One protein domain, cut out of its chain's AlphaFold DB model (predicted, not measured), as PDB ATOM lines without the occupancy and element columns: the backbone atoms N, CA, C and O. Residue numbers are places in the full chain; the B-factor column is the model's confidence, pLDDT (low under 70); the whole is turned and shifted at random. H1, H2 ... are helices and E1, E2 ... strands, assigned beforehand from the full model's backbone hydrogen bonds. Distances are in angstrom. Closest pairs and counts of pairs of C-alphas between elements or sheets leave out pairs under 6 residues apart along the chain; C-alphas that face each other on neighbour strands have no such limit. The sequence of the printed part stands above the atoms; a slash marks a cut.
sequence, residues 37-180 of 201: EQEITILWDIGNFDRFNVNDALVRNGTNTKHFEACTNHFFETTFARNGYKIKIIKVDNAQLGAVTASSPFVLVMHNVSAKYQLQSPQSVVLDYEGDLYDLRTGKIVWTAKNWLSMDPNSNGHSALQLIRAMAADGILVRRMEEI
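AT A GLANCE: This is residues 37 to 180 of the 201 residues of an uncharacterized protein of Hydrogenophilaceae bacterium (UniProt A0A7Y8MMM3). You are looking at a twisted, curled sheet of five strands, with helices H2 and H3 packed side by side on it, H2 by edge strand E2 and H3 over edge strand E5. A third helix, H1, sits on the face opposite H3, near the turn of the hairpin E3 and E4. The printed part has 144 residues, with three named helices and five named strands in the chain order E1 H1 H2 E2 E3 E4 E5 H3; the mixed sheet runs E2 E1 E3 E4 E5. The class is mixed, helices and strands, and the whole is compact, with a radius of gyration of the C-alphas of 15.2 A and spans of 41 by 35 by 23 A.

HOW THE PARTS SIT: Start with E1, residues 40 to 44, parallel to E2, residues 87 to 91, where N 42 and O 88 are 2.8 A apart. E1 is parallel to E3, residues 106 to 118, with N 43 and O 108 at 2.8 A. E3, E4, residues 124 to 135, and E5, residues 140 to 150, form a meander, each strand the antiparallel neighbour of the one before; look at N 111 and O 130, 2.8 A, and N 131 and O 145, 2.8 A. H2, residues 66 to 82, is on the sheet; its closest C-alphas to E2 are Asn 73 and Ile 89, 5.8 A. H3, residues 157 to 169, lies over E5 at a height over the sheet of 9.2 A, and its closest C-alphas to E5 are Ser 159 and Trp 148, 6.1 A. H2 and H3 touch at Phe 76 and Ala 160, their closest C-alphas, 4.9 A, the same way at a tilt of 36 degrees, only just steep. H1, residues 52 to 60, runs across the strands over E3 and E4, at a height over the sheet of 9.9 A; its closest C-alphas to E4 are Ala 57 and Val 125, 7.1 A. E1, H1, H2 and E2 make a strand-helix-strand unit, two parallel neighbour strands with helices between, and its crossover is right-handed. In H1, H2 and H3 every O i to N i+4 pair is within hydrogen-bond range.

IN THESE COORDINATES: Find C-alpha 40 at (61.101, 9.662, -13.202), where E1 begins. H2 runs 23.7 A from C-alpha 66 to C-alpha 82. E3 is 33.2 A long and bends by 57 degrees at residue 115; E4 is 34.9 A; E5 is 29.2 A and bends by 60 degrees at residue 143. H3 ends at C-alpha 169, (50.805, 23.212, -14.464).

THE WHOLE: The two C-alphas farthest apart, those of Ser 121 and Arg 137, are 47.0 A apart. The printed part has no cut. The link from E2 to E3, residues 92 to 105, is long. Look for pLDDT under 70 in residues 94 to 102 and 118 to 123.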
ATOM      1  N   GLU A  37      65.925  15.366 -19.087       90.69
ATOM      2  CA  GLU A  37      66.924  14.300 -18.986       90.69
ATOM      3  C   GLU A  37      66.875  13.510 -17.675       90.69
ATOM      4  O   GLU A  37      67.450  12.419 -17.605       90.69
ATOM      5  N   GLN A  38      66.211  14.050 -16.650       93.12
ATOM      6  CA  GLN A  38      66.067  13.398 -15.358       93.12
ATOM      7  C   GLN A  38      64.955  12.358 -15.441       93.12
ATOM      8  O   GLN A  38      63.798  12.671 -15.707       93.12
ATOM      9  N   GLU A  39      65.321  11.103 -15.203       93.94
ATOM     10  CA  GLU A  39      64.356  10.012 -15.194       93.94
ATOM     11  C   GLU A  39      63.397  10.140 -14.000       93.94
ATOM     12  O   GLU A  39      63.813  10.474 -12.884       93.94
ATOM     13  N   ILE A  40      62.121   9.840 -14.237       95.25
ATOM     14  CA  ILE A  40      61.101   9.662 -13.202       95.25
ATOM     15  C   ILE A  40      60.711   8.183 -13.189       95.25
ATOM     16  O   ILE A  40      60.231   7.657 -14.194       95.25
ATOM     17  N   THR A  41      60.876   7.502 -12.057       95.38
ATOM     18  CA  THR A  41      60.285   6.169 -11.888       95.38
ATOM     19  C   THR A  41      58.854   6.310 -11.375       95.38
ATOM     20  O   THR A  41      58.622   6.992 -10.385       95.38
ATOM     21  N   ILE A  42      57.891   5.658 -12.019       94.62
ATOM     22  CA  ILE A  42      56.509   5.547 -11.553       94.62
ATOM     23  C   ILE A  42      56.290   4.125 -11.036       94.62
ATOM     24  O   ILE A  42      56.424   3.160 -11.784       94.62
ATOM     25  N   LEU A  43      55.934   3.998  -9.764       93.19
ATOM     26  CA  LEU A  43      55.558   2.740  -9.132       93.19
ATOM     27  C   LEU A  43      54.047   2.728  -8.937       93.19
ATOM     28  O   LEU A  43      53.499   3.703  -8.426       93.19
ATOM     29  N   TRP A  44      53.372   1.652  -9.328       91.31
ATOM     30  CA  TRP A  44      51.926   1.546  -9.149       91.31
ATOM     31  C   TRP A  44      51.483   0.133  -8.789       91.31
ATOM     32  O   TRP A  44      52.072  -0.849  -9.234       91.31
ATOM     33  N   ASP A  45      50.406   0.051  -8.016       86.88
ATOM     34  CA  ASP A  45      49.660  -1.174  -7.750       86.88
ATOM     35  C   ASP A  45      48.167  -0.882  -7.923       86.88
ATOM     36  O   ASP A  45      47.713   0.215  -7.610       86.88
ATOM     37  N   ILE A  46      47.389  -1.858  -8.386       81.44
ATOM     38  CA  ILE A  46      45.918  -1.799  -8.315       81.44
ATOM     39  C   ILE A  46      45.445  -2.191  -6.908       81.44
ATOM     40  O   ILE A  46      44.367  -1.778  -6.482       81.44
ATOM     41  N   GLY A  47      46.266  -2.956  -6.183       76.50
ATOM     42  CA  GLY A  47      45.936  -3.545  -4.898       76.50
ATOM     43  C   GLY A  47      44.915  -4.677  -5.019       76.50
ATOM     44  O   GLY A  47      44.491  -5.070  -6.107       76.50
ATOM     45  N   ASN A  48      44.500  -5.192  -3.862       74.62
ATOM     46  CA  ASN A  48      43.376  -6.115  -3.734       74.62
ATOM     47  C   ASN A  48      42.243  -5.421  -2.978       74.62
ATOM     48  O   ASN A  48      42.495  -4.693  -2.017       74.62
ATOM     49  N   PHE A  49      40.998  -5.667  -3.383       81.81
ATOM     50  CA  PHE A  49      39.826  -5.081  -2.737       81.81
ATOM     51  C   PHE A  49      39.094  -6.132  -1.900       81.81
ATOM     52  O   PHE A  49      38.912  -7.261  -2.342       81.81
ATOM     53  N   ASP A  50      38.572  -5.753  -0.733       78.88
ATOM     54  CA  ASP A  50      37.773  -6.670   0.104       78.88
ATOM     55  C   ASP A  50      36.428  -7.049  -0.542       78.88
ATOM     56  O   ASP A  50      35.768  -8.020  -0.169       78.88
ATOM     57  N   ARG A  51      35.981  -6.260  -1.523       77.75
ATOM     58  CA  ARG A  51      34.686  -6.432  -2.178       77.75
ATOM     59  C   ARG A  51      34.800  -7.421  -3.337       77.75
ATOM     60  O   ARG A  51      35.303  -7.070  -4.402       77.75
ATOM     61  N   PHE A  52      34.241  -8.618  -3.153       74.94
ATOM     62  CA  PHE A  52      34.228  -9.691  -4.158       74.94
ATOM     63  C   PHE A  52      33.767  -9.217  -5.547       74.94
ATOM     64  O   PHE A  52      34.417  -9.495  -6.549       74.94
ATOM     65  N   ASN A  53      32.704  -8.409  -5.609       79.44
ATOM     66  CA  ASN A  53      32.180  -7.887  -6.872       79.44
ATOM     67  C   ASN A  53      33.166  -6.967  -7.624       79.44
ATOM     68  O   ASN A  53      33.121  -6.923  -8.854       79.44
ATOM     69  N   VAL A  54      34.048  -6.255  -6.909       81.38
ATOM     70  CA  VAL A  54      35.073  -5.394  -7.520       81.38
ATOM     71  C   VAL A  54      36.140  -6.274  -8.148       81.38
ATOM     72  O   VAL A  54      36.442  -6.107  -9.324       81.38
ATOM     73  N   ASN A  55      36.653  -7.251  -7.399       81.50
ATOM     74  CA  ASN A  55      37.666  -8.178  -7.905       81.50
ATOM     75  C   ASN A  55      37.158  -8.940  -9.134       81.50
ATOM     76  O   ASN A  55      37.855  -9.008 -10.142       81.50
ATOM     77  N   ASP A  56      35.914  -9.419  -9.098       81.25
ATOM     78  CA  ASP A  56      35.257 -10.049 -10.244       81.25
ATOM     79  C   ASP A  56      35.204  -9.130 -11.469       81.25
ATOM     80  O   ASP A  56      35.467  -9.562 -12.592       81.25
ATOM     81  N   ALA A  57      34.854  -7.856 -11.278       82.38
ATOM     82  CA  ALA A  57      34.819  -6.885 -12.365       82.38
ATOM     83  C   ALA A  57      36.222  -6.632 -12.940       82.38
ATOM     84  O   ALA A  57      36.373  -6.608 -14.161       82.38
ATOM     85  N   LEU A  58      37.245  -6.503 -12.094       84.44
ATOM     86  CA  LEU A  58      38.638  -6.332 -12.523       84.44
ATOM     87  C   LEU A  58      39.157  -7.559 -13.284       84.44
ATOM     88  O   LEU A  58      39.817  -7.415 -14.310       84.44
ATOM     89  N   VAL A  59      38.809  -8.770 -12.836       84.06
ATOM     90  CA  VAL A  59      39.157 -10.018 -13.530       84.06
ATOM     91  C   VAL A  59      38.452 -10.105 -14.883       84.06
ATOM     92  O   VAL A  59      39.114 -10.343 -15.891       84.06
ATOM     93  N   ARG A  60      37.135  -9.856 -14.943       82.56
ATOM     94  CA  ARG A  60      36.360  -9.915 -16.198       82.56
ATOM     95  C   ARG A  60      36.857  -8.943 -17.264       82.56
ATOM     96  O   ARG A  60      36.802  -9.273 -18.442       82.56
ATOM     97  N   ASN A  61      37.337  -7.770 -16.863       78.44
ATOM     98  CA  ASN A  61      37.873  -6.769 -17.789       78.44
ATOM     99  C   ASN A  61      39.377  -6.934 -18.044       78.44
ATOM    100  O   ASN A  61      39.977  -6.128 -18.747       78.44
ATOM    101  N   GLY A  62      40.005  -7.967 -17.477       82.06
ATOM    102  CA  GLY A  62      41.417  -8.248 -17.694       82.06
ATOM    103  C   GLY A  62      42.366  -7.235 -17.048       82.06
ATOM    104  O   GLY A  62      43.538  -7.202 -17.409       82.06
ATOM    105  N   THR A  63      41.916  -6.445 -16.070       86.75
ATOM    106  CA  THR A  63      42.725  -5.414 -15.392       86.75
ATOM    107  C   THR A  63      43.932  -6.004 -14.643       86.75
ATOM    108  O   THR A  63      44.947  -5.342 -14.448       86.75
ATOM    109  N   ASN A  64      43.872  -7.292 -14.290       84.62
ATOM    110  CA  ASN A  64      44.981  -8.028 -13.670       84.62
ATOM    111  C   ASN A  64      45.885  -8.769 -14.672       84.62
ATOM    112  O   ASN A  64      46.755  -9.536 -14.267       84.62
ATOM    113  N   THR A  65      45.688  -8.580 -15.978       87.62
ATOM    114  CA  THR A  65      46.488  -9.259 -17.008       87.62
ATOM    115  C   THR A  65      47.785  -8.509 -17.312       87.62
ATOM    116  O   THR A  65      47.873  -7.290 -17.171       87.62
ATOM    117  N   LYS A  66      48.782  -9.236 -17.837       88.94
ATOM    118  CA  LYS A  66      50.012  -8.636 -18.384       88.94
ATOM    119  C   LYS A  66      49.738  -7.678 -19.542       88.94
ATOM    120  O   LYS A  66      50.494  -6.737 -19.742       88.94
ATOM    121  N   HIS A  67      48.669  -7.920 -20.299       89.00
ATOM    122  CA  HIS A  67      48.256  -7.031 -21.376       89.00
ATOM    123  C   HIS A  67      47.839  -5.664 -20.818       89.00
ATOM    124  O   HIS A  67      48.372  -4.647 -21.248       89.00
ATOM    125  N   PHE A  68      46.980  -5.637 -19.791       90.38
ATOM    126  CA  PHE A  68      46.589  -4.389 -19.132       90.38
ATOM    127  C   PHE A  68      47.791  -3.605 -18.591       90.38
ATOM    128  O   PHE A  68      47.886  -2.393 -18.799       90.38
ATOM    129  N   GLU A  69      48.711  -4.303 -17.920       92.31
ATOM    130  CA  GLU A  69      49.953  -3.718 -17.415       92.31
ATOM    131  C   GLU A  69      50.785  -3.114 -18.548       92.31
ATOM    132  O   GLU A  69      51.112  -1.931 -18.499       92.31
ATOM    133  N   ALA A  70      51.073  -3.893 -19.593       91.50
ATOM    134  CA  ALA A  70      51.894  -3.450 -20.712       91.50
ATOM    135  C   ALA A  70      51.278  -2.240 -21.434       91.50
ATOM    136  O   ALA A  70      51.986  -1.284 -21.740       91.50
ATOM    137  N   CYS A  71      49.961  -2.237 -21.645       90.00
ATOM    138  CA  CYS A  71      49.251  -1.118 -22.258       90.00
ATOM    139  C   CYS A  71      49.295   0.143 -21.396       90.00
ATOM    140  O   CYS A  71      49.621   1.222 -21.890       90.00
ATOM    141  N   THR A  72      48.982   0.014 -20.104       91.00
ATOM    142  CA  THR A  72      49.000   1.140 -19.164       91.00
ATOM    143  C   THR A  72      50.401   1.733 -19.093       91.00
ATOM    144  O   THR A  72      50.566   2.935 -19.297       91.00
ATOM    145  N   ASN A  73      51.418   0.887 -18.920       93.50
ATOM    146  CA  ASN A  73      52.816   1.298 -18.893       93.50
ATOM    147  C   ASN A  73      53.214   2.026 -20.181       93.50
ATOM    148  O   ASN A  73      53.720   3.146 -20.125       93.50
ATOM    149  N   HIS A  74      52.884   1.453 -21.339       91.19
ATOM    150  CA  HIS A  74      53.193   2.046 -22.635       91.19
ATOM    151  C   HIS A  74      52.544   3.427 -22.832       91.19
ATOM    152  O   HIS A  74      53.160   4.323 -23.417       91.19
ATOM    153  N   PHE A  75      51.317   3.634 -22.334       90.69
ATOM    154  CA  PHE A  75      50.662   4.943 -22.380       90.69
ATOM    155  C   PHE A  75      51.407   5.989 -21.556       90.69
ATOM    156  O   PHE A  75      51.629   7.093 -22.058       90.69
ATOM    157  N   PHE A  76      51.815   5.661 -20.328       92.00
ATOM    158  CA  PHE A  76      52.630   6.569 -19.522       92.00
ATOM    159  C   PHE A  76      53.966   6.851 -20.213       92.00
ATOM    160  O   PHE A  76      54.300   8.017 -20.425       92.00
ATOM    161  N   GLU A  77      54.686   5.809 -20.634       92.31
ATOM    162  CA  GLU A  77      56.018   5.937 -21.238       92.31
ATOM    163  C   GLU A  77      55.984   6.809 -22.480       92.31
ATOM    164  O   GLU A  77      56.721   7.789 -22.582       92.31
ATOM    165  N   THR A  78      55.068   6.514 -23.396       89.06
ATOM    166  CA  THR A  78      54.971   7.255 -24.650       89.06
ATOM    167  C   THR A  78      54.492   8.685 -24.427       89.06
ATOM    168  O   THR A  78      54.982   9.599 -25.089       89.06
ATOM    169  N   THR A  79      53.563   8.910 -23.491       90.12
ATOM    170  CA  THR A  79      53.069  10.261 -23.182       90.12
ATOM    171  C   THR A  79      54.184  11.132 -22.613       90.12
ATOM    172  O   THR A  79      54.381  12.255 -23.078       90.12
ATOM    173  N   PHE A  80      54.956  10.624 -21.652       92.44
ATOM    174  CA  PHE A  80      56.077  11.376 -21.091       92.44
ATOM    175  C   PHE A  80      57.220  11.547 -22.097       92.44
ATOM    176  O   PHE A  80      57.711  12.668 -22.256       92.44
ATOM    177  N   ALA A  81      57.571  10.501 -22.851       91.25
ATOM    178  CA  ALA A  81      58.624  10.559 -23.864       91.25
ATOM    179  C   ALA A  81      58.312  11.574 -24.972       91.25
ATOM    180  O   ALA A  81      59.176  12.374 -25.334       91.25
ATOM    181  N   ARG A  82      57.063  11.629 -25.462       89.56
ATOM    182  CA  ARG A  82      56.613  12.662 -26.420       89.56
ATOM    183  C   ARG A  82      56.764  14.081 -25.874       89.56
ATOM    184  O   ARG A  82      56.937  15.027 -26.640       89.56
ATOM    185  N   ASN A  83      56.730  14.231 -24.554       90.75
ATOM    186  CA  ASN A  83      56.916  15.502 -23.870       90.75
ATOM    187  C   ASN A  83      58.368  15.772 -23.444       90.75
ATOM    188  O   ASN A  83      58.632  16.817 -22.852       90.75
ATOM    189  N   GLY A  84      59.303  14.896 -23.822       92.06
ATOM    190  CA  GLY A  84      60.740  15.031 -23.584       92.06
ATOM    191  C   GLY A  84      61.230  14.382 -22.291       92.06
ATOM    192  O   GLY A  84      62.429  14.403 -22.039       92.06
ATOM    193  N   TYR A  85      60.344  13.791 -21.492       93.62
ATOM    194  CA  TYR A  85      60.686  13.218 -20.194       93.62
ATOM    195  C   TYR A  85      60.958  11.724 -20.298       93.62
ATOM    196  O   TYR A  85      60.197  10.977 -20.915       93.62
ATOM    197  N   LYS A  86      62.028  11.277 -19.642       91.56
ATOM    198  CA  LYS A  86      62.304   9.851 -19.467       91.56
ATOM    199  C   LYS A  86      61.519   9.339 -18.275       91.56
ATOM    200  O   LYS A  86      61.654   9.873 -17.175       91.56
ATOM    201  N   ILE A  87      60.740   8.286 -18.482       92.75
ATOM    202  CA  ILE A  87      60.115   7.585 -17.371       92.75
ATOM    203  C   ILE A  87      60.411   6.101 -17.426       92.75
ATOM    204  O   ILE A  87      60.569   5.524 -18.499       92.75
ATOM    205  N   LYS A  88      60.416   5.501 -16.245       92.25
ATOM    206  CA  LYS A  88      60.368   4.061 -16.054       92.25
ATOM    207  C   LYS A  88      59.125   3.766 -15.238       92.25
ATOM    208  O   LYS A  88      59.010   4.262 -14.126       92.25
ATOM    209  N   ILE A  89      58.191   2.989 -15.760       93.19
ATOM    210  CA  ILE A  89      56.970   2.649 -15.029       93.19
ATOM    211  C   ILE A  89      56.956   1.163 -14.696       93.19
ATOM    212  O   ILE A  89      57.314   0.320 -15.515       93.19
ATOM    213  N   ILE A  90      56.608   0.847 -13.456       90.44
ATOM    214  CA  ILE A  90      56.706  -0.501 -12.914       90.44
ATOM    215  C   ILE A  90      55.440  -0.768 -12.117       90.44
ATOM    216  O   ILE A  90      55.138  -0.041 -11.165       90.44
ATOM    217  N   LYS A  91      54.721  -1.829 -12.491       89.44
ATOM    218  CA  LYS A  91      53.710  -2.387 -11.607       89.44
ATOM    219  C   LYS A  91      54.431  -3.143 -10.498       89.44
ATOM    220  O   LYS A  91      55.243  -4.022 -10.778       89.44
ATOM    221  N   VAL A  92      54.156  -2.790  -9.255       85.00
ATOM    222  CA  VAL A  92      54.745  -3.436  -8.085       85.00
ATOM    223  C   VAL A  92      53.637  -3.806  -7.133       85.00
ATOM    224  O   VAL A  92      52.784  -2.976  -6.849       85.00
ATOM    225  N   ASP A  93      53.682  -5.017  -6.591       78.50
ATOM    226  CA  ASP A  93      52.794  -5.363  -5.490       78.50
ATOM    227  C   ASP A  93      53.091  -4.432  -4.307       78.50
ATOM    228  O   ASP A  93      54.254  -4.173  -3.990       78.50
ATOM    229  N   ASN A  94      52.057  -3.950  -3.618       66.19
ATOM    230  CA  ASN A  94      52.187  -3.015  -2.495       66.19
ATOM    231  C   ASN A  94      53.177  -3.519  -1.417       66.19
ATOM    232  O   ASN A  94      53.934  -2.747  -0.832       66.19
ATOM    233  N   ALA A  95      53.254  -4.843  -1.222       62.59
ATOM    234  CA  ALA A  95      54.213  -5.494  -0.323       62.59
ATOM    235  C   ALA A  95      55.692  -5.313  -0.732       62.59
ATOM    236  O   ALA A  95      56.588  -5.506   0.090       62.59
ATOM    237  N   GLN A  96      55.958  -4.957  -1.988       63.28
ATOM    238  CA  GLN A  96      57.289  -4.827  -2.580       63.28
ATOM    239  C   GLN A  96      57.705  -3.375  -2.845       63.28
ATOM    240  O   GLN A  96      58.851  -3.152  -3.233       63.28
ATOM    241  N   LEU A  97      56.847  -2.379  -2.588       64.19
ATOM    242  CA  LEU A  97      57.181  -0.964  -2.812       64.19
ATOM    243  C   LEU A  97      58.451  -0.521  -2.063       64.19
ATOM    244  O   LEU A  97      59.241   0.244  -2.605       64.19
ATOM    245  N   GLY A  98      58.699  -1.055  -0.862       59.22
ATOM    246  CA  GLY A  98      59.919  -0.779  -0.086       59.22
ATOM    247  C   GLY A  98      61.182  -1.504  -0.575       59.22
ATOM    248  O   GLY A  98      62.279  -1.174  -0.131       59.22
ATOM    249  N   ALA A  99      61.045  -2.489  -1.470       58.34
ATOM    250  CA  ALA A  99      62.152  -3.278  -2.012       58.34
ATOM    251  C   ALA A  99      62.607  -2.801  -3.402       58.34
ATOM    252  O   ALA A  99      63.674  -3.206  -3.872       58.34
ATOM    253  N   VAL A 100      61.833  -1.938  -4.070       65.44
ATOM    254  CA  VAL A 100      62.216  -1.405  -5.380       65.44
ATOM    255  C   VAL A 100      63.368  -0.427  -5.214       65.44
ATOM    256  O   VAL A 100      63.207   0.688  -4.723       65.44
ATOM    257  N   THR A 101      64.545  -0.825  -5.687       64.75
ATOM    258  CA  THR A 101      65.671   0.094  -5.836       64.75
ATOM    259  C   THR A 101      65.426   0.952  -7.074       64.75
ATOM    260  O   THR A 101      65.732   0.560  -8.201       64.75
ATOM    261  N   ALA A 102      64.811   2.116  -6.884       69.56
ATOM    262  CA  ALA A 102      64.697   3.101  -7.947       69.56
ATOM    263  C   ALA A 102      66.041   3.825  -8.111       69.56
ATOM    264  O   ALA A 102      66.557   4.429  -7.174       69.56
ATOM    265  N   SER A 103      66.622   3.745  -9.309       76.00
ATOM    266  CA  SER A 103      67.855   4.459  -9.668       76.00
ATOM    267  C   SER A 103      67.604   5.913 -10.074       76.00
ATOM    268  O   SER A 103      68.545   6.697 -10.185       76.00
ATOM    269  N   SER A 104      66.346   6.269 -10.336       89.12
ATOM    270  CA  SER A 104      65.954   7.599 -10.787       89.12
ATOM    271  C   SER A 104      65.938   8.589  -9.613       89.12
ATOM    272  O   SER A 104      65.492   8.227  -8.526       89.12
ATOM    273  N   PRO A 105      66.361   9.852  -9.801       92.12
ATOM    274  CA  PRO A 105      66.339  10.856  -8.732       92.12
ATOM    275  C   PRO A 105      64.921  11.184  -8.241       92.12
ATOM    276  O   PRO A 105      64.768  11.668  -7.120       92.12
ATOM    277  N   PHE A 106      63.901  10.908  -9.057       95.12
ATOM    278  CA  PHE A 106      62.498  11.131  -8.734       95.12
ATOM    279  C   PHE A 106      61.692   9.839  -8.830       95.12
ATOM    280  O   PHE A 106      61.809   9.100  -9.811       95.12
ATOM    281  N   VAL A 107      60.845   9.596  -7.829       95.31
ATOM    282  CA  VAL A 107      59.966   8.422  -7.775       95.31
ATOM    283  C   VAL A 107      58.547   8.857  -7.455       95.31
ATOM    284  O   VAL A 107      58.302   9.392  -6.380       95.31
ATOM    285  N   LEU A 108      57.615   8.625  -8.373       95.25
ATOM    286  CA  LEU A 108      56.184   8.767  -8.136       95.25
ATOM    287  C   LEU A 108      55.618   7.422  -7.694       95.25
ATOM    288  O   LEU A 108      55.613   6.473  -8.472       95.25
ATOM    289  N   VAL A 109      55.104   7.345  -6.474       93.25
ATOM    290  CA  VAL A 109      54.402   6.163  -5.971       93.25
ATOM    291  C   VAL A 109      52.906   6.408  -6.083       93.25
ATOM    292  O   VAL A 109      52.403   7.334  -5.460       93.25
ATOM    293  N   MET A 110      52.194   5.597  -6.863       92.75
ATOM    294  CA  MET A 110      50.732   5.569  -6.916       92.75
ATOM    295  C   MET A 110      50.211   4.577  -5.869       92.75
ATOM    296  O   MET A 110      50.524   3.390  -5.926       92.75
ATOM    297  N   HIS A 111      49.428   5.060  -4.911       88.75
ATOM    298  CA  HIS A 111      48.936   4.308  -3.758       88.75
ATOM    299  C   HIS A 111      47.487   4.691  -3.409       88.75
ATOM    300  O   HIS A 111      46.835   5.468  -4.107       88.75
ATOM    301  N   ASN A 112      46.963   4.115  -2.317       83.56
ATOM    302  CA  ASN A 112      45.596   4.338  -1.823       83.56
ATOM    303  C   ASN A 112      44.520   4.133  -2.900       83.56
ATOM    304  O   ASN A 112      43.550   4.889  -2.977       83.56
ATOM    305  N   VAL A 113      44.700   3.110  -3.740       85.81
ATOM    306  CA  VAL A 113      43.771   2.847  -4.834       85.81
ATOM    307  C   VAL A 113      42.400   2.474  -4.281       85.81
ATOM    308  O   VAL A 113      42.257   1.592  -3.436       85.81
ATOM    309  N   SER A 114      41.372   3.158  -4.772       86.56
ATOM    310  CA  SER A 114      39.976   2.923  -4.422       86.56
ATOM    311  C   SER A 114      39.149   2.675  -5.678       86.56
ATOM    312  O   SER A 114      39.293   3.356  -6.690       86.56
ATOM    313  N   ALA A 115      38.264   1.684  -5.615       85.88
ATOM    314  CA  ALA A 115      37.393   1.327  -6.724       85.88
ATOM    315  C   ALA A 115      36.042   2.044  -6.616       85.88
ATOM    316  O   ALA A 115      35.344   1.940  -5.600       85.88
ATOM    317  N   LYS A 116      35.632   2.717  -7.692       81.19
ATOM    318  CA  LYS A 116      34.292   3.289  -7.850       81.19
ATOM    319  C   LYS A 116      33.587   2.634  -9.025       81.19
ATOM    320  O   LYS A 116      34.098   2.625 -10.141       81.19
ATOM    321  N   TYR A 117      32.384   2.127  -8.774       73.44
ATOM    322  CA  TYR A 117      31.499   1.695  -9.847       73.44
ATOM    323  C   TYR A 117      30.973   2.912 -10.585       73.44
ATOM    324  O   TYR A 117      30.373   3.804  -9.980       73.44
ATOM    325  N   GLN A 118      31.141   2.921 -11.897       67.88
ATOM    326  CA  GLN A 118      30.339   3.773 -12.746       67.88
ATOM    327  C   GLN A 118      29.060   3.014 -13.089       67.88
ATOM    328  O   GLN A 118      29.089   1.875 -13.557       67.88
ATOM    329  N   LEU A 119      27.920   3.651 -12.824       59.16
ATOM    330  CA  LEU A 119      26.586   3.153 -13.165       59.16
ATOM    331  C   LEU A 119      26.339   3.282 -14.679       59.16
ATOM    332  O   LEU A 119      25.386   3.918 -15.117       59.16
ATOM    333  N   GLN A 120      27.239   2.727 -15.486       59.97
ATOM    334  CA  GLN A 120      27.096   2.583 -16.929       59.97
ATOM    335  C   GLN A 120      27.011   1.087 -17.250       59.97
ATOM    336  O   GLN A 120      27.478   0.258 -16.475       59.97
ATOM    337  N   SER A 121      26.320   0.733 -18.333       47.81
ATOM    338  CA  SER A 121      26.197  -0.652 -18.799       47.81
ATOM    339  C   SER A 121      27.123  -0.838 -20.002       47.81
ATOM    340  O   SER A 121      26.947  -0.103 -20.979       47.81
ATOM    341  N   PRO A 122      28.085  -1.781 -19.975       60.59
ATOM    342  CA  PRO A 122      28.417  -2.700 -18.878       60.59
ATOM    343  C   PRO A 122      29.054  -1.987 -17.673       60.59
ATOM    344  O   PRO A 122      29.703  -0.958 -17.844       60.59
ATOM    345  N   GLN A 123      28.872  -2.545 -16.464       64.62
ATOM    346  CA  GLN A 123      29.442  -1.996 -15.225       64.62
ATOM    347  C   GLN A 123      30.950  -1.804 -15.379       64.62
ATOM    348  O   GLN A 123      31.690  -2.786 -15.474       64.62
ATOM    349  N   SER A 124      31.394  -0.549 -15.363       70.56
ATOM    350  CA  SER A 124      32.808  -0.206 -15.355       70.56
ATOM    351  C   SER A 124      33.261   0.190 -13.950       70.56
ATOM    352  O   SER A 124      32.518   0.778 -13.160       70.56
ATOM    353  N   VAL A 125      34.494  -0.177 -13.612       79.94
ATOM    354  CA  VAL A 125      35.182   0.223 -12.387       79.94
ATOM    355  C   VAL A 125      36.254   1.225 -12.774       79.94
ATOM    356  O   VAL A 125      37.075   0.966 -13.654       79.94
ATOM    357  N   VAL A 126      36.243   2.363 -12.094       85.19
ATOM    358  CA  VAL A 126      37.343   3.322 -12.116       85.19
ATOM    359  C   VAL A 126      38.149   3.154 -10.839       85.19
ATOM    360  O   VAL A 126      37.584   3.008  -9.753       85.19
ATOM    361  N   LEU A 127      39.465   3.142 -10.995       89.25
ATOM    362  CA  LEU A 127      40.442   2.978  -9.933       89.25
ATOM    363  C   LEU A 127      41.048   4.345  -9.624       89.25
ATOM    364  O   LEU A 127      41.997   4.768 -10.281       89.25
ATOM    365  N   ASP A 128      40.480   5.058  -8.657       91.69
ATOM    366  CA  ASP A 128      41.040   6.327  -8.196       91.69
ATOM    367  C   ASP A 128      42.282   6.048  -7.356       91.69
ATOM    368  O   ASP A 128      42.221   5.224  -6.447       91.69
ATOM    369  N   TYR A 129      43.374   6.762  -7.609       92.31
ATOM    370  CA  TYR A 129      44.618   6.635  -6.860       92.31
ATOM    371  C   TYR A 129      45.104   7.989  -6.337       92.31
ATOM    372  O   TYR A 129      44.798   9.051  -6.895       92.31
ATOM    373  N   GLU A 130      45.888   7.937  -5.267       94.06
ATOM    374  CA  GLU A 130      46.738   9.033  -4.804       94.06
ATOM    375  C   GLU A 130      48.171   8.779  -5.270       94.06
ATOM    376  O   GLU A 130      48.571   7.634  -5.464       94.06
ATOM    377  N   GLY A 131      48.932   9.834  -5.526       94.56
ATOM    378  CA  GLY A 131      50.302   9.733  -5.999       94.56
ATOM    379  C   GLY A 131      51.213  10.677  -5.242       94.56
ATOM    380  O   GLY A 131      50.954  11.876  -5.266       94.56
ATOM    381  N   ASP A 132      52.290  10.152  -4.667       95.88
ATOM    382  CA  ASP A 132      53.315  10.927  -3.970       95.88
ATOM    383  C   ASP A 132      54.631  10.872  -4.755       95.88
ATOM    384  O   ASP A 132      55.193   9.802  -5.001       95.88
ATOM    385  N   LEU A 133      55.120  12.038  -5.180       97.06
ATOM    386  CA  LEU A 133      56.409  12.194  -5.846       97.06
ATOM    387  C   LEU A 133      57.482  12.504  -4.811       97.06
ATOM    388  O   LEU A 133      57.436  13.537  -4.140       97.06
ATOM    389  N   TYR A 134      58.476  11.632  -4.734       95.44
ATOM    390  CA  TYR A 134      59.645  11.754  -3.880       95.44
ATOM    391  C   TYR A 134      60.846  12.249  -4.682       95.44
ATOM    392  O   TYR A 134      61.104  11.765  -5.784       95.44
ATOM    393  N   ASP A 135      61.619  13.163  -4.097       95.06
ATOM    394  CA  ASP A 135      62.995  13.435  -4.520       95.06
ATOM    395  C   ASP A 135      63.939  12.580  -3.670       95.06
ATOM    396  O   ASP A 135      64.170  12.879  -2.493       95.06
ATOM    397  N   LEU A 136      64.497  11.517  -4.256       91.69
ATOM    398  CA  LEU A 136      65.337  10.555  -3.539       91.69
ATOM    399  C   LEU A 136      66.627  11.171  -2.996       91.69
ATOM    400  O   LEU A 136      67.194  10.653  -2.037       91.69
ATOM    401  N   ARG A 137      67.084  12.293  -3.560       90.69
ATOM    402  CA  ARG A 137      68.282  12.994  -3.071       90.69
ATOM    403  C   ARG A 137      68.035  13.620  -1.703       90.69
ATOM    404  O   ARG A 137      68.962  13.752  -0.910       90.69
ATOM    405  N   THR A 138      66.793  14.027  -1.441       92.00
ATOM    406  CA  THR A 138      66.389  14.671  -0.182       92.00
ATOM    407  C   THR A 138      65.581  13.751   0.729       92.00
ATOM    408  O   THR A 138      65.442  14.046   1.914       92.00
ATOM    409  N   GLY A 139      65.035  12.658   0.188       90.19
ATOM    410  CA  GLY A 139      64.153  11.732   0.899       90.19
ATOM    411  C   GLY A 139      62.767  12.308   1.202       90.19
ATOM    412  O   GLY A 139      62.063  11.774   2.055       90.19
ATOM    413  N   LYS A 140      62.371  13.412   0.554       93.25
ATOM    414  CA  LYS A 140      61.115  14.109   0.849       93.25
ATOM    415  C   LYS A 140      60.111  14.017  -0.292       93.25
ATOM    416  O   LYS A 140      60.487  13.981  -1.463       93.25
ATOM    417  N   ILE A 141      58.833  14.086   0.076       96.19
ATOM    418  CA  ILE A 141      57.733  14.315  -0.861       96.19
ATOM    419  C   ILE A 141      57.807  15.766  -1.348       96.19
ATOM    420  O   ILE A 141      57.895  16.703  -0.546       96.19
ATOM    421  N   VAL A 142      57.777  15.941  -2.665       97.44
ATOM    422  CA  VAL A 142      57.843  17.244  -3.340       97.44
ATOM    423  C   VAL A 142      56.525  17.613  -4.013       97.44
ATOM    424  O   VAL A 142      56.207  18.795  -4.133       97.44
ATOM    425  N   TRP A 143      55.712  16.627  -4.386       98.44
ATOM    426  CA  TRP A 143      54.448  16.844  -5.080       98.44
ATOM    427  C   TRP A 143      53.485  15.689  -4.834       98.44
ATOM    428  O   TRP A 143      53.923  14.547  -4.705       98.44
ATOM    429  N   THR A 144      52.189  15.987  -4.791       98.19
ATOM    430  CA  THR A 144      51.138  14.979  -4.643       98.19
ATOM    431  C   THR A 144      50.034  15.162  -5.677       98.19
ATOM    432  O   THR A 144      49.765  16.278  -6.131       98.19
ATOM    433  N   ALA A 145      49.365  14.068  -6.042       97.62
ATOM    434  CA  ALA A 145      48.258  14.063  -6.989       97.62
ATOM    435  C   ALA A 145      47.152  13.069  -6.637       97.62
ATOM    436  O   ALA A 145      47.360  12.078  -5.951       97.62
ATOM    437  N   LYS A 146      45.960  13.333  -7.172       96.19
ATOM    438  CA  LYS A 146      44.831  12.413  -7.272       96.19
ATOM    439  C   LYS A 146      44.426  12.294  -8.728       96.19
ATOM    440  O   LYS A 146      44.189  13.306  -9.396       96.19
ATOM    441  N   ASN A 147      44.338  11.063  -9.202       93.56
ATOM    442  CA  ASN A 147      43.983  10.742 -10.576       93.56
ATOM    443  C   ASN A 147      43.311   9.360 -10.605       93.56
ATOM    444  O   ASN A 147      42.963   8.826  -9.553       93.56
ATOM    445  N   TRP A 148      43.086   8.799 -11.785       91.75
ATOM    446  CA  TRP A 148      42.359   7.544 -11.933       91.75
ATOM    447  C   TRP A 148      42.941   6.668 -13.040       91.75
ATOM    448  O   TRP A 148      43.507   7.176 -14.004       91.75
ATOM    449  N   LEU A 149      42.772   5.355 -12.918       89.81
ATOM    450  CA  LEU A 149      42.964   4.380 -13.989       89.81
ATOM    451  C   LEU A 149      41.606   3.781 -14.365       89.81
ATOM    452  O   LEU A 149      40.767   3.491 -13.510       89.81
ATOM    453  N   SER A 150      41.379   3.603 -15.659       87.12
ATOM    454  CA  SER A 150      40.280   2.792 -16.165       87.12
ATOM    455  C   SER A 150      40.634   1.317 -16.038       87.12
ATOM    456  O   SER A 150      41.789   0.928 -16.212       87.12
ATOM    457  N   MET A 151      39.624   0.482 -15.806       84.12
ATOM    458  CA  MET A 151      39.763  -0.966 -15.952       84.12
ATOM    459  C   MET A 151      40.004  -1.408 -17.406       84.12
ATOM    460  O   MET A 151      40.548  -2.489 -17.620       84.12
ATOM    461  N   ASP A 152      39.587  -0.586 -18.379       81.31
ATOM    462  CA  ASP A 152      39.883  -0.756 -19.802       81.31
ATOM    463  C   ASP A 152      41.245  -0.114 -20.108       81.31
ATOM    464  O   ASP A 152      41.377   1.113 -19.994       81.31
ATOM    465  N   PRO A 153      42.255  -0.901 -20.521       80.81
ATOM    466  CA  PRO A 153      43.597  -0.378 -20.744       80.81
ATOM    467  C   PRO A 153      43.635   0.691 -21.838       80.81
ATOM    468  O   PRO A 153      44.428   1.627 -21.738       80.81
ATOM    469  N   ASN A 154      42.741   0.623 -22.831       79.69
ATOM    470  CA  ASN A 154      42.660   1.593 -23.928       79.69
ATOM    471  C   ASN A 154      42.307   2.999 -23.450       79.69
ATOM    472  O   ASN A 154      42.544   3.975 -24.153       79.69
ATOM    473  N   SER A 155      41.738   3.106 -22.252       80.56
ATOM    474  CA  SER A 155      41.299   4.363 -21.669       80.56
ATOM    475  C   SER A 155      42.388   5.054 -20.829       80.56
ATOM    476  O   SER A 155      42.253   6.239 -20.507       80.56
ATOM    477  N   ASN A 156      43.495   4.362 -20.517       86.62
ATOM    478  CA  ASN A 156      44.528   4.842 -19.588       86.62
ATOM    479  C   ASN A 156      45.466   5.908 -20.171       86.62
ATOM    480  O   ASN A 156      46.122   6.618 -19.408       86.62
ATOM    481  N   GLY A 157      45.447   6.134 -21.488       86.31
ATOM    482  CA  GLY A 157      46.116   7.288 -22.103       86.31
ATOM    483  C   GLY A 157      45.645   8.635 -21.534       86.31
ATOM    484  O   GLY A 157      46.445   9.556 -21.372       86.31
ATOM    485  N   HIS A 158      44.370   8.740 -21.137       84.62
ATOM    486  CA  HIS A 158      43.845   9.939 -20.476       84.62
ATOM    487  C   HIS A 158      44.487  10.163 -19.109       84.62
ATOM    488  O   HIS A 158      44.793  11.303 -18.765       84.62
ATOM    489  N   SER A 159      44.697   9.090 -18.347       89.56
ATOM    490  CA  SER A 159      45.319   9.157 -17.027       89.56
ATOM    491  C   SER A 159      46.746   9.688 -17.120       89.56
ATOM    492  O   SER A 159      47.088  10.658 -16.440       89.56
ATOM    493  N   ALA A 160      47.542   9.127 -18.037       91.44
ATOM    494  CA  ALA A 160      48.910   9.569 -18.298       91.44
ATOM    495  C   ALA A 160      48.976  11.052 -18.686       91.44
ATOM    496  O   ALA A 160      49.788  11.810 -18.147       91.44
ATOM    497  N   LEU A 161      48.080  11.487 -19.575       90.06
ATOM    498  CA  LEU A 161      48.021  12.873 -20.025       90.06
ATOM    499  C   LEU A 161      47.586  13.841 -18.915       90.06
ATOM    500  O   LEU A 161      48.161  14.919 -18.763       90.06
ATOM    501  N   GLN A 162      46.579  13.472 -18.122       91.69
ATOM    502  CA  GLN A 162      46.136  14.287 -16.990       91.69
ATOM    503  C   GLN A 162      47.239  14.434 -15.941       91.69
ATOM    504  O   GLN A 162      47.383  15.513 -15.361       91.69
ATOM    505  N   LEU A 163      48.032  13.383 -15.725       94.88
ATOM    506  CA  LEU A 163      49.143  13.406 -14.787       94.88
ATOM    507  C   LEU A 163      50.252  14.363 -15.245       94.88
ATOM    508  O   LEU A 163      50.619  15.261 -14.491       94.88
ATOM    509  N   ILE A 164      50.746  14.232 -16.482       94.19
ATOM    510  CA  ILE A 164      51.838  15.096 -16.962       94.19
ATOM    511  C   ILE A 164      51.415  16.570 -17.038       94.19
ATOM    512  O   ILE A 164      52.189  17.456 -16.681       94.19
ATOM    513  N   ARG A 165      50.154  16.846 -17.407       93.62
ATOM    514  CA  ARG A 165      49.586  18.203 -17.370       93.62
ATOM    515  C   ARG A 165      49.545  18.769 -15.960       93.62
ATOM    516  O   ARG A 165      49.794  19.957 -15.787       93.62
ATOM    517  N   ALA A 166      49.236  17.946 -14.960       95.69
ATOM    518  CA  ALA A 166      49.229  18.382 -13.572       95.69
ATOM    519  C   ALA A 166      50.634  18.760 -13.099       95.69
ATOM    520  O   ALA A 166      50.804  19.846 -12.549       95.69
ATOM    521  N   MET A 167      51.634  17.928 -13.402       97.19
ATOM    522  CA  MET A 167      53.030  18.218 -13.064       97.19
ATOM    523  C   MET A 167      53.545  19.484 -13.773       97.19
ATOM    524  O   MET A 167      54.213  20.306 -13.150       97.19
ATOM    525  N   ALA A 168      53.202  19.684 -15.051       95.69
ATOM    526  CA  ALA A 168      53.562  20.889 -15.805       95.69
ATOM    527  C   ALA A 168      52.874  22.156 -15.273       95.69
ATOM    528  O   ALA A 168      53.515  23.184 -15.083       95.69
ATOM    529  N   ALA A 169      51.572  22.084 -14.992       94.88
ATOM    530  CA  ALA A 169      50.805  23.212 -14.464       94.88
ATOM    531  C   ALA A 169      51.254  23.640 -13.059       94.88
ATOM    532  O   ALA A 169      51.145  24.814 -12.714       94.88
ATOM    533  N   ASP A 170      51.770  22.703 -12.265       96.56
ATOM    534  CA  ASP A 170      52.307  22.968 -10.930       96.56
ATOM    535  C   ASP A 170      53.791  23.380 -10.946       96.56
ATOM    536  O   ASP A 170      54.375  23.610  -9.888       96.56
ATOM    537  N   GLY A 171      54.418  23.470 -12.125       96.19
ATOM    538  CA  GLY A 171      55.829  23.840 -12.271       96.19
ATOM    539  C   GLY A 171      56.818  22.766 -11.807       96.19
ATOM    540  O   GLY A 171      58.001  23.057 -11.660       96.19
ATOM    541  N   ILE A 172      56.357  21.528 -11.590       97.62
ATOM    542  CA  ILE A 172      57.225  20.380 -11.286       97.62
ATOM    543  C   ILE A 172      58.035  19.975 -12.513       97.62
ATOM    544  O   ILE A 172      59.147  19.478 -12.384       97.62
ATOM    545  N   LEU A 173      57.496  20.191 -13.710       96.94
ATOM    546  CA  LEU A 173      58.205  20.016 -14.973       96.94
ATOM    547  C   LEU A 173      58.643  21.385 -15.504       96.94
ATOM    548  O   LEU A 173      57.900  22.354 -15.390       96.94
ATOM    549  N   VAL A 174      59.823  21.460 -16.130       95.31
ATOM    550  CA  VAL A 174      60.259  22.677 -16.855       95.31
ATOM    551  C   VAL A 174      59.267  23.072 -17.949       95.31
ATOM    552  O   VAL A 174      59.037  24.255 -18.194       95.31
ATOM    553  N   ARG A 175      58.713  22.073 -18.642       91.31
ATOM    554  CA  ARG A 175      57.780  22.271 -19.745       91.31
ATOM    555  C   ARG A 175      56.467  22.838 -19.228       91.31
ATOM    556  O   ARG A 175      55.902  22.322 -18.264       91.31
ATOM    557  N   ARG A 176      55.953  23.859 -19.909       89.44
ATOM    558  CA  ARG A 176      54.701  24.510 -19.513       89.44
ATOM    559  C   ARG A 176      53.492  23.687 -19.943       89.44
ATOM    560  O   ARG A 176      53.562  22.916 -20.900       89.44
ATOM    561  N   MET A 177      52.365  23.859 -19.253       88.38
ATOM    562  CA  MET A 177      51.143  23.091 -19.524       88.38
ATOM    563  C   MET A 177      50.660  23.265 -20.974       88.38
ATOM    564  O   MET A 177      50.250  22.296 -21.604       88.38
ATOM    565  N   GLU A 178      50.741  24.480 -21.510       83.94
ATOM    566  CA  GLU A 178      50.366  24.830 -22.885       83.94
ATOM    567  C   GLU A 178      51.264  24.200 -23.959       83.94
ATOM    568  O   GLU A 178      50.887  24.142 -25.127       83.94
ATOM    569  N   GLU A 179      52.444  23.713 -23.573       87.31
ATOM    570  CA  GLU A 179      53.391  23.049 -24.465       87.31
ATOM    571  C   GLU A 179      53.249  21.526 -24.421       87.31
ATOM    572  O   GLU A 179      53.951  20.842 -25.169       87.31
ATOM    573  N   ILE A 180      52.402  20.977 -23.541       87.88
ATOM    574  CA  ILE A 180      52.192  19.534 -23.447       87.88
ATOM    575  C   ILE A 180      51.560  19.025 -24.740       87.88
ATOM    576  O   ILE A 180      50.496  19.471 -25.163       87.88
TER     577      ILE A 180